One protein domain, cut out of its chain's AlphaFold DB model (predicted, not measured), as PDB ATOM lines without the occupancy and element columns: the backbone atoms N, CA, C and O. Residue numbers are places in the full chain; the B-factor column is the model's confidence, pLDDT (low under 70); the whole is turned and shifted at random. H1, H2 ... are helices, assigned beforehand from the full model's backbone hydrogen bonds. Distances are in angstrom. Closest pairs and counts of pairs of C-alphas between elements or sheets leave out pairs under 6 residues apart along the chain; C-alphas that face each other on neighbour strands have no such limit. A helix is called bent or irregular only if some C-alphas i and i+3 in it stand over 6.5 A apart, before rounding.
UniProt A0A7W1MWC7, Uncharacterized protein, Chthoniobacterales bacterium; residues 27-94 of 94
ATOM      1  N   SER A  27      65.434-100.018  53.467       97.25
ATOM      2  CA  SER A  27      65.296 -99.100  54.599       97.25
ATOM      3  C   SER A  27      64.307 -97.974  54.275       97.25
ATOM      4  O   SER A  27      64.232 -97.496  53.139       97.25
ATOM      5  N   GLY A  28      63.586 -97.484  55.289       96.12
ATOM      6  CA  GLY A  28      62.614 -96.400  55.104       96.12
ATOM      7  C   GLY A  28      63.221 -95.130  54.488       96.12
ATOM      8  O   GLY A  28      62.565 -94.446  53.707       96.12
ATOM      9  N   ALA A  29      64.500 -94.845  54.758       97.38
ATOM     10  CA  ALA A  29      65.211 -93.720  54.150       97.38
ATOM     11  C   ALA A  29      65.358 -93.870  52.624       97.38
ATOM     12  O   ALA A  29      65.157 -92.899  51.891       97.38
ATOM     13  N   LEU A  30      65.667 -95.078  52.142       94.88
ATOM     14  CA  LEU A  30      65.754 -95.361  50.709       94.88
ATOM     15  C   LEU A  30      64.372 -95.341  50.053       94.88
ATOM     16  O   LEU A  30      64.223 -94.723  49.000       94.88
ATOM     17  N   GLN A  31      63.356 -95.927  50.696       93.75
ATOM     18  CA  GLN A  31      61.978 -95.884  50.194       93.75
ATOM     19  C   GLN A  31      61.496 -94.436  50.005       93.75
ATOM     20  O   GLN A  31      61.009 -94.075  48.934       93.75
ATOM     21  N   LEU A  32      61.705 -93.572  51.008       94.81
ATOM     22  CA  LEU A  32      61.348 -92.152  50.927       94.81
ATOM     23  C   LEU A  32      62.127 -91.405  49.840       94.81
ATOM     24  O   LEU A  32      61.550 -90.567  49.146       94.81
ATOM     25  N   ALA A  33      63.425 -91.681  49.685       94.62
ATOM     26  CA  ALA A  33      64.238 -91.050  48.649       94.62
ATOM     27  C   ALA A  33      63.726 -91.398  47.241       94.62
ATOM     28  O   ALA A  33      63.552 -90.493  46.425       94.62
ATOM     29  N   ILE A  34      63.411 -92.673  47.000       90.50
ATOM     30  CA  ILE A  34      62.873 -93.162  45.726       90.50
ATOM     31  C   ILE A  34      61.505 -92.535  45.439       90.50
ATOM     32  O   ILE A  34      61.317 -91.930  44.384       90.50
ATOM     33  N   VAL A  35      60.569 -92.597  46.394       90.88
ATOM     34  CA  VAL A  35      59.224 -92.014  46.233       90.88
ATOM     35  C   VAL A  35      59.303 -90.510  45.973       90.88
ATOM     36  O   VAL A  35      58.568 -89.984  45.139       90.88
ATOM     37  N   ARG A  36      60.218 -89.797  46.640       92.62
ATOM     38  CA  ARG A  36      60.439 -88.366  46.407       92.62
ATOM     39  C   ARG A  36      60.895 -88.083  44.977       92.62
ATOM     40  O   ARG A  36      60.414 -87.120  44.380       92.62
ATOM     41  N   ASP A  37      61.812 -88.877  44.438       90.50
ATOM     42  CA  ASP A  37      62.315 -88.674  43.079       90.50
ATOM     43  C   ASP A  37      61.275 -89.059  42.019       90.50
ATOM     44  O   ASP A  37      61.106 -88.329  41.042       90.50
ATOM     45  N   TRP A  38      60.482 -90.108  42.253       90.19
ATOM     46  CA  TRP A  38      59.321 -90.406  41.411       90.19
ATOM     47  C   TRP A  38      58.291 -89.289  41.434       90.19
ATOM     48  O   TRP A  38      57.858 -88.850  40.371       90.19
ATOM     49  N   ARG A  39      57.953 -88.766  42.619       89.25
ATOM     50  CA  ARG A  39      57.021 -87.643  42.741       89.25
ATOM     51  C   ARG A  39      57.499 -86.442  41.931       89.25
ATOM     52  O   ARG A  39      56.709 -85.869  41.201       89.25
ATOM     53  N   ARG A  40      58.797 -86.115  41.965       89.38
ATOM     54  CA  ARG A  40      59.364 -85.041  41.127       89.38
ATOM     55  C   ARG A  40      59.147 -85.284  39.631       89.38
ATOM     56  O   ARG A  40      58.814 -84.347  38.910       89.38
ATOM     57  N   GLY A  41      59.343 -86.517  39.164       88.25
ATOM     58  CA  GLY A  41      59.099 -86.886  37.767       88.25
ATOM     59  C   GLY A  41      57.621 -86.783  37.379       88.25
ATOM     60  O   GLY A  41      57.296 -86.190  36.350       88.25
ATOM     61  N   VAL A  42      56.732 -87.304  38.228       88.31
ATOM     62  CA  VAL A  42      55.274 -87.241  38.039       88.31
ATOM     63  C   VAL A  42      54.779 -85.795  38.071       88.31
ATOM     64  O   VAL A  42      54.023 -85.403  37.191       88.31
ATOM     65  N   ASP A  43      55.269 -84.969  38.996       88.56
ATOM     66  CA  ASP A  43      54.939 -83.541  39.078       88.56
ATOM     67  C   ASP A  43      55.363 -82.797  37.800       88.56
ATOM     68  O   ASP A  43      54.620 -81.968  37.274       88.56
ATOM     69  N   ALA A  44      56.542 -83.109  37.251       88.44
ATOM     70  CA  ALA A  44      56.989 -82.528  35.987       88.44
ATOM     71  C   ALA A  44      56.091 -82.947  34.806       88.44
ATOM     72  O   ALA A  44      55.773 -82.114  33.955       88.44
ATOM     73  N   ALA A  45      55.656 -84.209  34.759       89.31
ATOM     74  CA  ALA A  45      54.713 -84.691  33.752       89.31
ATOM     75  C   ALA A  45      53.324 -84.043  33.907       89.31
ATOM     76  O   ALA A  45      52.775 -83.554  32.919       89.31
ATOM     77  N   ARG A  46      52.804 -83.941  35.138       89.81
ATOM     78  CA  ARG A  46      51.554 -83.238  35.467       89.81
ATOM     79  C   ARG A  46      51.598 -81.784  35.003       89.81
ATOM     80  O   ARG A  46      50.673 -81.325  34.346       89.81
ATOM     81  N   ASN A  47      52.695 -81.074  35.258       90.94
ATOM     82  CA  ASN A  47      52.849 -79.684  34.823       90.94
ATOM     83  C   ASN A  47      52.785 -79.530  33.295       90.94
ATOM     84  O   ASN A  47      52.151 -78.601  32.803       90.94
ATOM     85  N   ARG A  48      53.398 -80.450  32.538       91.31
ATOM     86  CA  ARG A  48      53.288 -80.471  31.068       91.31
ATOM     87  C   ARG A  48      51.854 -80.722  30.613       91.31
ATOM     88  O   ARG A  48      51.386 -80.033  29.713       91.31
ATOM     89  N   ALA A  49      51.169 -81.674  31.245       91.25
ATOM     90  CA  ALA A  49      49.775 -81.984  30.943       91.25
ATOM     91  C   ALA A  49      48.852 -80.786  31.228       91.25
ATOM     92  O   ALA A  49      48.011 -80.461  30.398       91.25
ATOM     93  N   LEU A  50      49.065 -80.060  32.330       91.38
ATOM     94  CA  LEU A  50      48.322 -78.833  32.641       91.38
ATOM     95  C   LEU A  50      48.560 -77.727  31.605       91.38
ATOM     96  O   LEU A  50      47.616 -77.056  31.193       91.38
ATOM     97  N   VAL A  51      49.803 -77.541  31.148       92.50
ATOM     98  CA  VAL A  51      50.112 -76.582  30.073       92.50
ATOM     99  C   VAL A  51      49.422 -76.967  28.769       92.50
ATOM    100  O   VAL A  51      48.872 -76.096  28.092       92.50
ATOM    101  N   LEU A  52      49.425 -78.254  28.425       93.12
ATOM    102  CA  LEU A  52      48.718 -78.755  27.254       93.12
ATOM    103  C   LEU A  52      47.209 -78.493  27.373       93.12
ATOM    104  O   LEU A  52      46.646 -77.835  26.502       93.12
ATOM    105  N   LEU A  53      46.597 -78.873  28.497       91.88
ATOM    106  CA  LEU A  53      45.175 -78.653  28.759       91.88
ATOM    107  C   LEU A  53      44.804 -77.167  28.682       91.88
ATOM    108  O   LEU A  53      43.785 -76.808  28.096       91.88
ATOM    109  N   TYR A  54      45.635 -76.272  29.225       92.81
ATOM    110  CA  TYR A  54      45.420 -74.828  29.105       92.81
ATOM    111  C   TYR A  54      45.403 -74.381  27.644       92.81
ATOM    112  O   TYR A  54      44.511 -73.633  27.239       92.81
ATOM    113  N   ARG A  55      46.381 -74.832  26.846       92.94
ATOM    114  CA  ARG A  55      46.492 -74.487  25.421       92.94
ATOM    115  C   ARG A  55      45.279 -74.984  24.632       92.94
ATOM    116  O   ARG A  55      44.780 -74.237  23.793       92.94
ATOM    117  N   GLU A  56      44.790 -76.180  24.943       93.44
ATOM    118  CA  GLU A  56      43.641 -76.820  24.290       93.44
ATOM    119  C   GLU A  56      42.293 -76.189  24.667       93.44
ATOM    120  O   GLU A  56      41.397 -76.115  23.830       93.44
ATOM    121  N   THR A  57      42.139 -75.706  25.903       91.06
ATOM    122  CA  THR A  57      40.837 -75.248  26.422       91.06
ATOM    123  C   THR A  57      40.644 -73.735  26.355       91.06
ATOM    124  O   THR A  57      39.641 -73.255  25.830       91.06
ATOM    125  N   VAL A  58      41.592 -72.954  26.884       91.44
ATOM    126  CA  VAL A  58      41.448 -71.494  27.042       91.44
ATOM    127  C   VAL A  58      42.517 -70.690  26.304       91.44
ATOM    128  O   VAL A  58      42.338 -69.490  26.083       91.44
ATOM    129  N   GLY A  59      43.620 -71.324  25.898       87.62
ATOM    130  CA  GLY A  59      44.804 -70.660  25.352       87.62
ATOM    131  C   GLY A  59      44.516 -69.813  24.113       87.62
ATOM    132  O   GLY A  59      45.000 -68.682  24.020       87.62
ATOM    133  N   LEU A  60      43.658 -70.308  23.218       89.88
ATOM    134  CA  LEU A  60      43.291 -69.644  21.960       89.88
ATOM    135  C   LEU A  60      42.071 -68.715  22.065       89.88
ATOM    136  O   LEU A  60      41.690 -68.083  21.083       89.88
ATOM    137  N   THR A  61      41.455 -68.597  23.241       91.56
ATOM    138  CA  THR A  61      40.307 -67.698  23.426       91.56
ATOM    139  C   THR A  61      40.736 -66.226  23.346       91.56
ATOM    140  O   THR A  61      41.881 -65.878  23.647       91.56
ATOM    141  N   ALA A  62      39.810 -65.332  22.991       93.81
ATOM    142  CA  ALA A  62      40.052 -63.882  22.950       93.81
ATOM    143  C   ALA A  62      40.059 -63.209  24.343       93.81
ATOM    144  O   ALA A  62      40.114 -61.986  24.450       93.81
ATOM    145  N   LEU A  63      39.982 -63.997  25.420       92.75
ATOM    146  CA  LEU A  63      39.956 -63.504  26.794       92.75
ATOM    147  C   LEU A  63      41.295 -62.865  27.198       92.75
ATOM    148  O   LEU A  63      42.364 -63.233  26.706       92.75
ATOM    149  N   SER A  64      41.250 -61.940  28.158       92.81
ATOM    150  CA  SER A  64      42.462 -61.436  28.811       92.81
ATOM    151  C   SER A  64      43.162 -62.556  29.593       92.81
ATOM    152  O   SER A  64      42.521 -63.516  30.021       92.81
ATOM    153  N   LEU A  65      44.477 -62.441  29.823       88.31
ATOM    154  CA  LEU A  65      45.229 -63.450  30.583       88.31
ATOM    155  C   LEU A  65      44.609 -63.745  31.969       88.31
ATOM    156  O   LEU A  65      44.424 -64.924  32.269       88.31
ATOM    157  N   PRO A  66      44.200 -62.747  32.784       89.56
ATOM    158  CA  PRO A  66      43.520 -63.019  34.053       89.56
ATOM    159  C   PRO A  66      42.215 -63.808  33.886       89.56
ATOM    160  O   PRO A  66      41.959 -64.732  34.652       89.56
ATOM    161  N   ALA A  67      41.420 -63.496  32.857       91.62
ATOM    162  CA  ALA A  67      40.175 -64.211  32.577       91.62
ATOM    163  C   ALA A  67      40.428 -65.650  32.093       91.62
ATOM    164  O   ALA A  67      39.719 -66.565  32.506       91.62
ATOM    165  N   LYS A  68      41.472 -65.879  31.282       92.25
ATOM    166  CA  LYS A  68      41.905 -67.232  30.890       92.25
ATOM    167  C   LYS A  68      42.318 -68.063  32.101       92.25
ATOM    168  O   LYS A  68      41.934 -69.221  32.194       92.25
ATOM    169  N   LEU A  69      43.092 -67.480  33.018       89.94
ATOM    170  CA  LEU A  69      43.549 -68.164  34.229       89.94
ATOM    171  C   LEU A  69      42.386 -68.497  35.171       89.94
ATOM    172  O   LEU A  69      42.317 -69.621  35.659       89.94
ATOM    173  N   ALA A  70      41.446 -67.567  35.367       89.81
ATOM    174  CA  ALA A  70      40.237 -67.820  36.147       89.81
ATOM    175  C   ALA A  70      39.413 -68.971  35.550       89.81
ATOM    176  O   ALA A  70      39.104 -69.934  36.249       89.81
ATOM    177  N   ARG A  71      39.155 -68.932  34.235       90.44
ATOM    178  CA  ARG A  71      38.416 -69.996  33.544       90.44
ATOM    179  C   ARG A  71      39.136 -71.343  33.596       90.44
ATOM    180  O   ARG A  71      38.501 -72.380  33.737       90.44
ATOM    181  N   PHE A  72      40.461 -71.337  33.489       91.75
ATOM    182  CA  PHE A  72      41.255 -72.554  33.605       91.75
ATOM    183  C   PHE A  72      41.202 -73.150  35.015       91.75
ATOM    184  O   PHE A  72      41.116 -74.363  35.152       91.75
ATOM    185  N   HIS A  73      41.203 -72.323  36.064       89.25
ATOM    186  CA  HIS A  73      41.050 -72.808  37.437       89.25
ATOM    187  C   HIS A  73      39.690 -73.471  37.677       89.25
ATOM    188  O   HIS A  73      39.640 -74.497  38.350       89.25
ATOM    189  N   GLU A  74      38.612 -72.926  37.109       89.44
ATOM    190  CA  GLU A  74      37.287 -73.562  37.149       89.44
ATOM    191  C   GLU A  74      37.313 -74.942  36.478       89.44
ATOM    192  O   GLU A  74      36.883 -75.920  37.079       89.44
ATOM    193  N   LEU A  75      37.901 -75.038  35.279       89.50
ATOM    194  CA  LEU A  75      38.051 -76.311  34.565       89.50
ATOM    195  C   LEU A  75      38.883 -77.323  35.365       89.50
ATOM    196  O   LEU A  75      38.507 -78.483  35.470       89.50
ATOM    197  N   CYS A  76      39.995 -76.899  35.969       89.19
ATOM    198  CA  CYS A  76      40.797 -77.767  36.833       89.19
ATOM    199  C   CYS A  76      39.978 -78.322  38.008       89.19
ATOM    200  O   CYS A  76      40.083 -79.508  38.312       89.19
ATOM    201  N   ALA A  77      39.133 -77.500  38.636       86.44
ATOM    202  CA  ALA A  77      38.261 -77.954  39.716       86.44
ATOM    203  C   ALA A  77      37.229 -78.992  39.237       86.44
ATOM    204  O   ALA A  77      36.974 -79.961  39.949       86.44
ATOM    205  N   GLU A  78      36.686 -78.844  38.022       87.12
ATOM    206  CA  GLU A  78      35.797 -79.843  37.401       87.12
ATOM    207  C   GLU A  78      36.499 -81.197  37.191       87.12
ATOM    208  O   GLU A  78      35.874 -82.246  37.346       87.12
ATOM    209  N   TYR A  79      37.806 -81.188  36.908       84.25
ATOM    210  CA  TYR A  79      38.631 -82.397  36.788       84.25
ATOM    211  C   TYR A  79      39.169 -82.933  38.128       84.25
ATOM    212  O   TYR A  79      39.896 -83.925  38.136       84.25
ATOM    213  N   GLY A  80      38.825 -82.313  39.263       83.69
ATOM    214  CA  GLY A  80      39.302 -82.728  40.587       83.69
ATOM    215  C   GLY A  80      40.754 -82.334  40.895       83.69
ATOM    216  O   GLY A  80      41.375 -82.908  41.785       83.69
ATOM    217  N   GLU A  81      41.318 -81.363  40.175       84.12
ATOM    218  CA  GLU A  81      42.661 -80.842  40.436       84.12
ATOM    219  C   GLU A  81      42.621 -79.768  41.539       84.12
ATOM    220  O   GLU A  81      42.399 -78.585  41.276       84.12
ATOM    221  N   ASP A  82      42.891 -80.174  42.787       66.50
ATOM    222  CA  ASP A  82      42.746 -79.352  44.007       66.50
ATOM    223  C   ASP A  82      43.554 -78.041  44.022       66.50
ATOM    224  O   ASP A  82      43.229 -77.092  44.744       66.50
ATOM    225  N   ARG A  83      44.660 -77.978  43.272       63.62
ATOM    226  CA  ARG A  83      45.488 -76.770  43.176       63.62
ATOM    227  C   ARG A  83      46.372 -76.808  41.930       63.62
ATOM    228  O   ARG A  83      47.446 -77.430  41.966       63.62
ATOM    229  N   PRO A  84      45.969 -76.165  40.823       65.19
ATOM    230  CA  PRO A  84      46.896 -75.932  39.732       65.19
ATOM    231  C   PRO A  84      48.071 -75.076  40.250       65.19
ATOM    232  O   PRO A  84      47.869 -74.191  41.091       65.19
ATOM    233  N   PRO A  85      49.315 -75.348  39.820       68.44
ATOM    234  CA  PRO A  85      50.469 -74.513  40.149       68.44
ATOM    235  C   PRO A  85      50.265 -73.083  39.644       68.44
ATOM    236  O   PRO A  85      49.328 -72.820  38.894       68.44
ATOM    237  N   ASP A  86      51.167 -72.164  40.000       82.69
ATOM    238  CA  ASP A  86      51.201 -70.839  39.373       82.69
ATOM    239  C   ASP A  86      51.330 -71.002  37.850       82.69
ATOM    240  O   ASP A  86      52.408 -71.250  37.302       82.69
ATOM    241  N   MET A  87      50.186 -70.918  37.179       84.50
ATOM    242  CA  MET A  87      50.064 -71.261  35.777       84.50
ATOM    243  C   MET A  87      50.745 -70.211  34.904       84.50
ATOM    244  O   MET A  87      51.325 -70.550  33.876       84.50
ATOM    245  N   ALA A  88      50.759 -68.948  35.341       82.44
ATOM    246  CA  ALA A  88      51.512 -67.899  34.667       82.44
ATOM    247  C   ALA A  88      53.009 -68.229  34.670       82.44
ATOM    248  O   ALA A  88      53.673 -68.104  33.642       82.44
ATOM    249  N   ARG A  89      53.530 -68.729  35.797       85.44
ATOM    250  CA  ARG A  89      54.915 -69.199  35.885       85.44
ATOM    251  C   ARG A  89      55.161 -70.447  35.038       85.44
ATOM    252  O   ARG A  89      56.185 -70.508  34.362       85.44
ATOM    253  N   LEU A  90      54.252 -71.424  35.044       86.81
ATOM    254  CA  LEU A  90      54.388 -72.625  34.212       86.81
ATOM    255  C   LEU A  90      54.458 -72.278  32.721       86.81
ATOM    256  O   LEU A  90      55.357 -72.753  32.038       86.81
ATOM    257  N   LEU A  91      53.579 -71.401  32.235       85.50
ATOM    258  CA  LEU A  91      53.549 -70.971  30.831       85.50
ATOM    259  C   LEU A  91      54.819 -70.229  30.384       85.50
ATOM    260  O   LEU A  91      55.076 -70.143  29.192       85.50
ATOM    261  N   GLN A  92      55.616 -69.686  31.307       85.75
ATOM    262  CA  GLN A  92      56.919 -69.091  30.977       85.75
ATOM    263  C   GLN A  92      58.025 -70.141  30.795       85.75
ATOM    264  O   GLN A  92      59.046 -69.847  30.180       85.75
ATOM    265  N   HIS A  93      57.854 -71.339  31.364       82.50
ATOM    266  CA  HIS A  93      58.861 -72.404  31.363       82.50
ATOM    267  C   HIS A  93      58.599 -73.484  30.294       82.50
ATOM    268  O   HIS A  93      59.487 -74.303  30.050       82.50
ATOM    269  N   TYR A  94      57.409 -73.503  29.681       80.00
ATOM    270  CA  TYR A  94      56.928 -74.505  28.715       80.00
ATOM    271  C   TYR A  94      56.364 -73.860  27.451       80.00
ATOM    272  O   TYR A  94      56.408 -74.501  26.374       80.00
TER     273      TYR A  94
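AT A GLANCE: This is residues 27 to 94 of the 94 residues of an uncharacterized protein of Chthoniobacterales bacterium (UniProt A0A7W1MWC7). One long helix, H1, sticks out as a free arm over residues 27 to 45, of which 28 to 45 belong to H1, and its other end lies in a small body with two shorter helices. Past the end of H1 the printed part folds back into H2, which meets the last residues of H1 to make a slanted V, and the short H3 then packs across H1 at residues 47 to 51. The printed part has 68 residues with three named helices, in the order H1, H2, H3, and no named strand; the class is all helix. The whole is loose, with a radius of gyration of the C-alphas of 14.9 A, and spans 53 by 24 by 16 A, the arm making the length.

IN THESE COORDINATES: H1 is residues 28 to 59, 43.2 A from first to last C-alpha, beginning with C-alpha 28 at (62.614, -96.400, 55.104) and ending with C-alpha 59 at (44.804, -70.660, 25.352). H1 is neither bent nor irregular, but only just: C-alphas 56 and 59 are 6.4 A apart. H2 is residues 65 to 78, 20.1 A long from first to last C-alpha. H3 is residues 87 to 93, and its last C-alpha, that of His 93, stands at (58.861, -72.404, 31.363).

HOW THE PARTS SIT: H1 touches H2 with residues 54 to 59 alone, and H2 touches H1 with residues 68 to 72 alone. The closest C-alphas of the two are those of Val 58 and Lys 68, 5.8 A apart. Their lines stand at a steep tilt of 59 degrees, and they run opposite ways. H1 touches H3 with residues 47 to 51 alone, the closest C-alphas being those of Val 51 and Leu 91, 6.6 A apart. H1 and H3 are about perpendicular, at 80 degrees. H2 and H3 are close but not clearly touching, their closest C-alphas being those of Leu 69 and Met 87, 7.4 A apart; their lines are only just about perpendicular, at 72 degrees. In H2 every O i to N i+4 pair is within hydrogen-bond range, while H1 has 27 of 28 such pairs and H3 has 2 of 3.

THE WHOLE: The two C-alphas farthest apart, those of Ser 27 and Ala 62, are 53.7 A from each other. Without the stretch that stands free, the body of 49 residues spans 25 by 24 by 16 A. The printed part has no cut and ends at Tyr 94, the chain's last residue. The link from H1 to H2 is tight, with 5 residues, and the link from H2 to H3 is short, with 8. The mean pLDDT of the printed part is 88.4, and residues 82 to 85 are under 70.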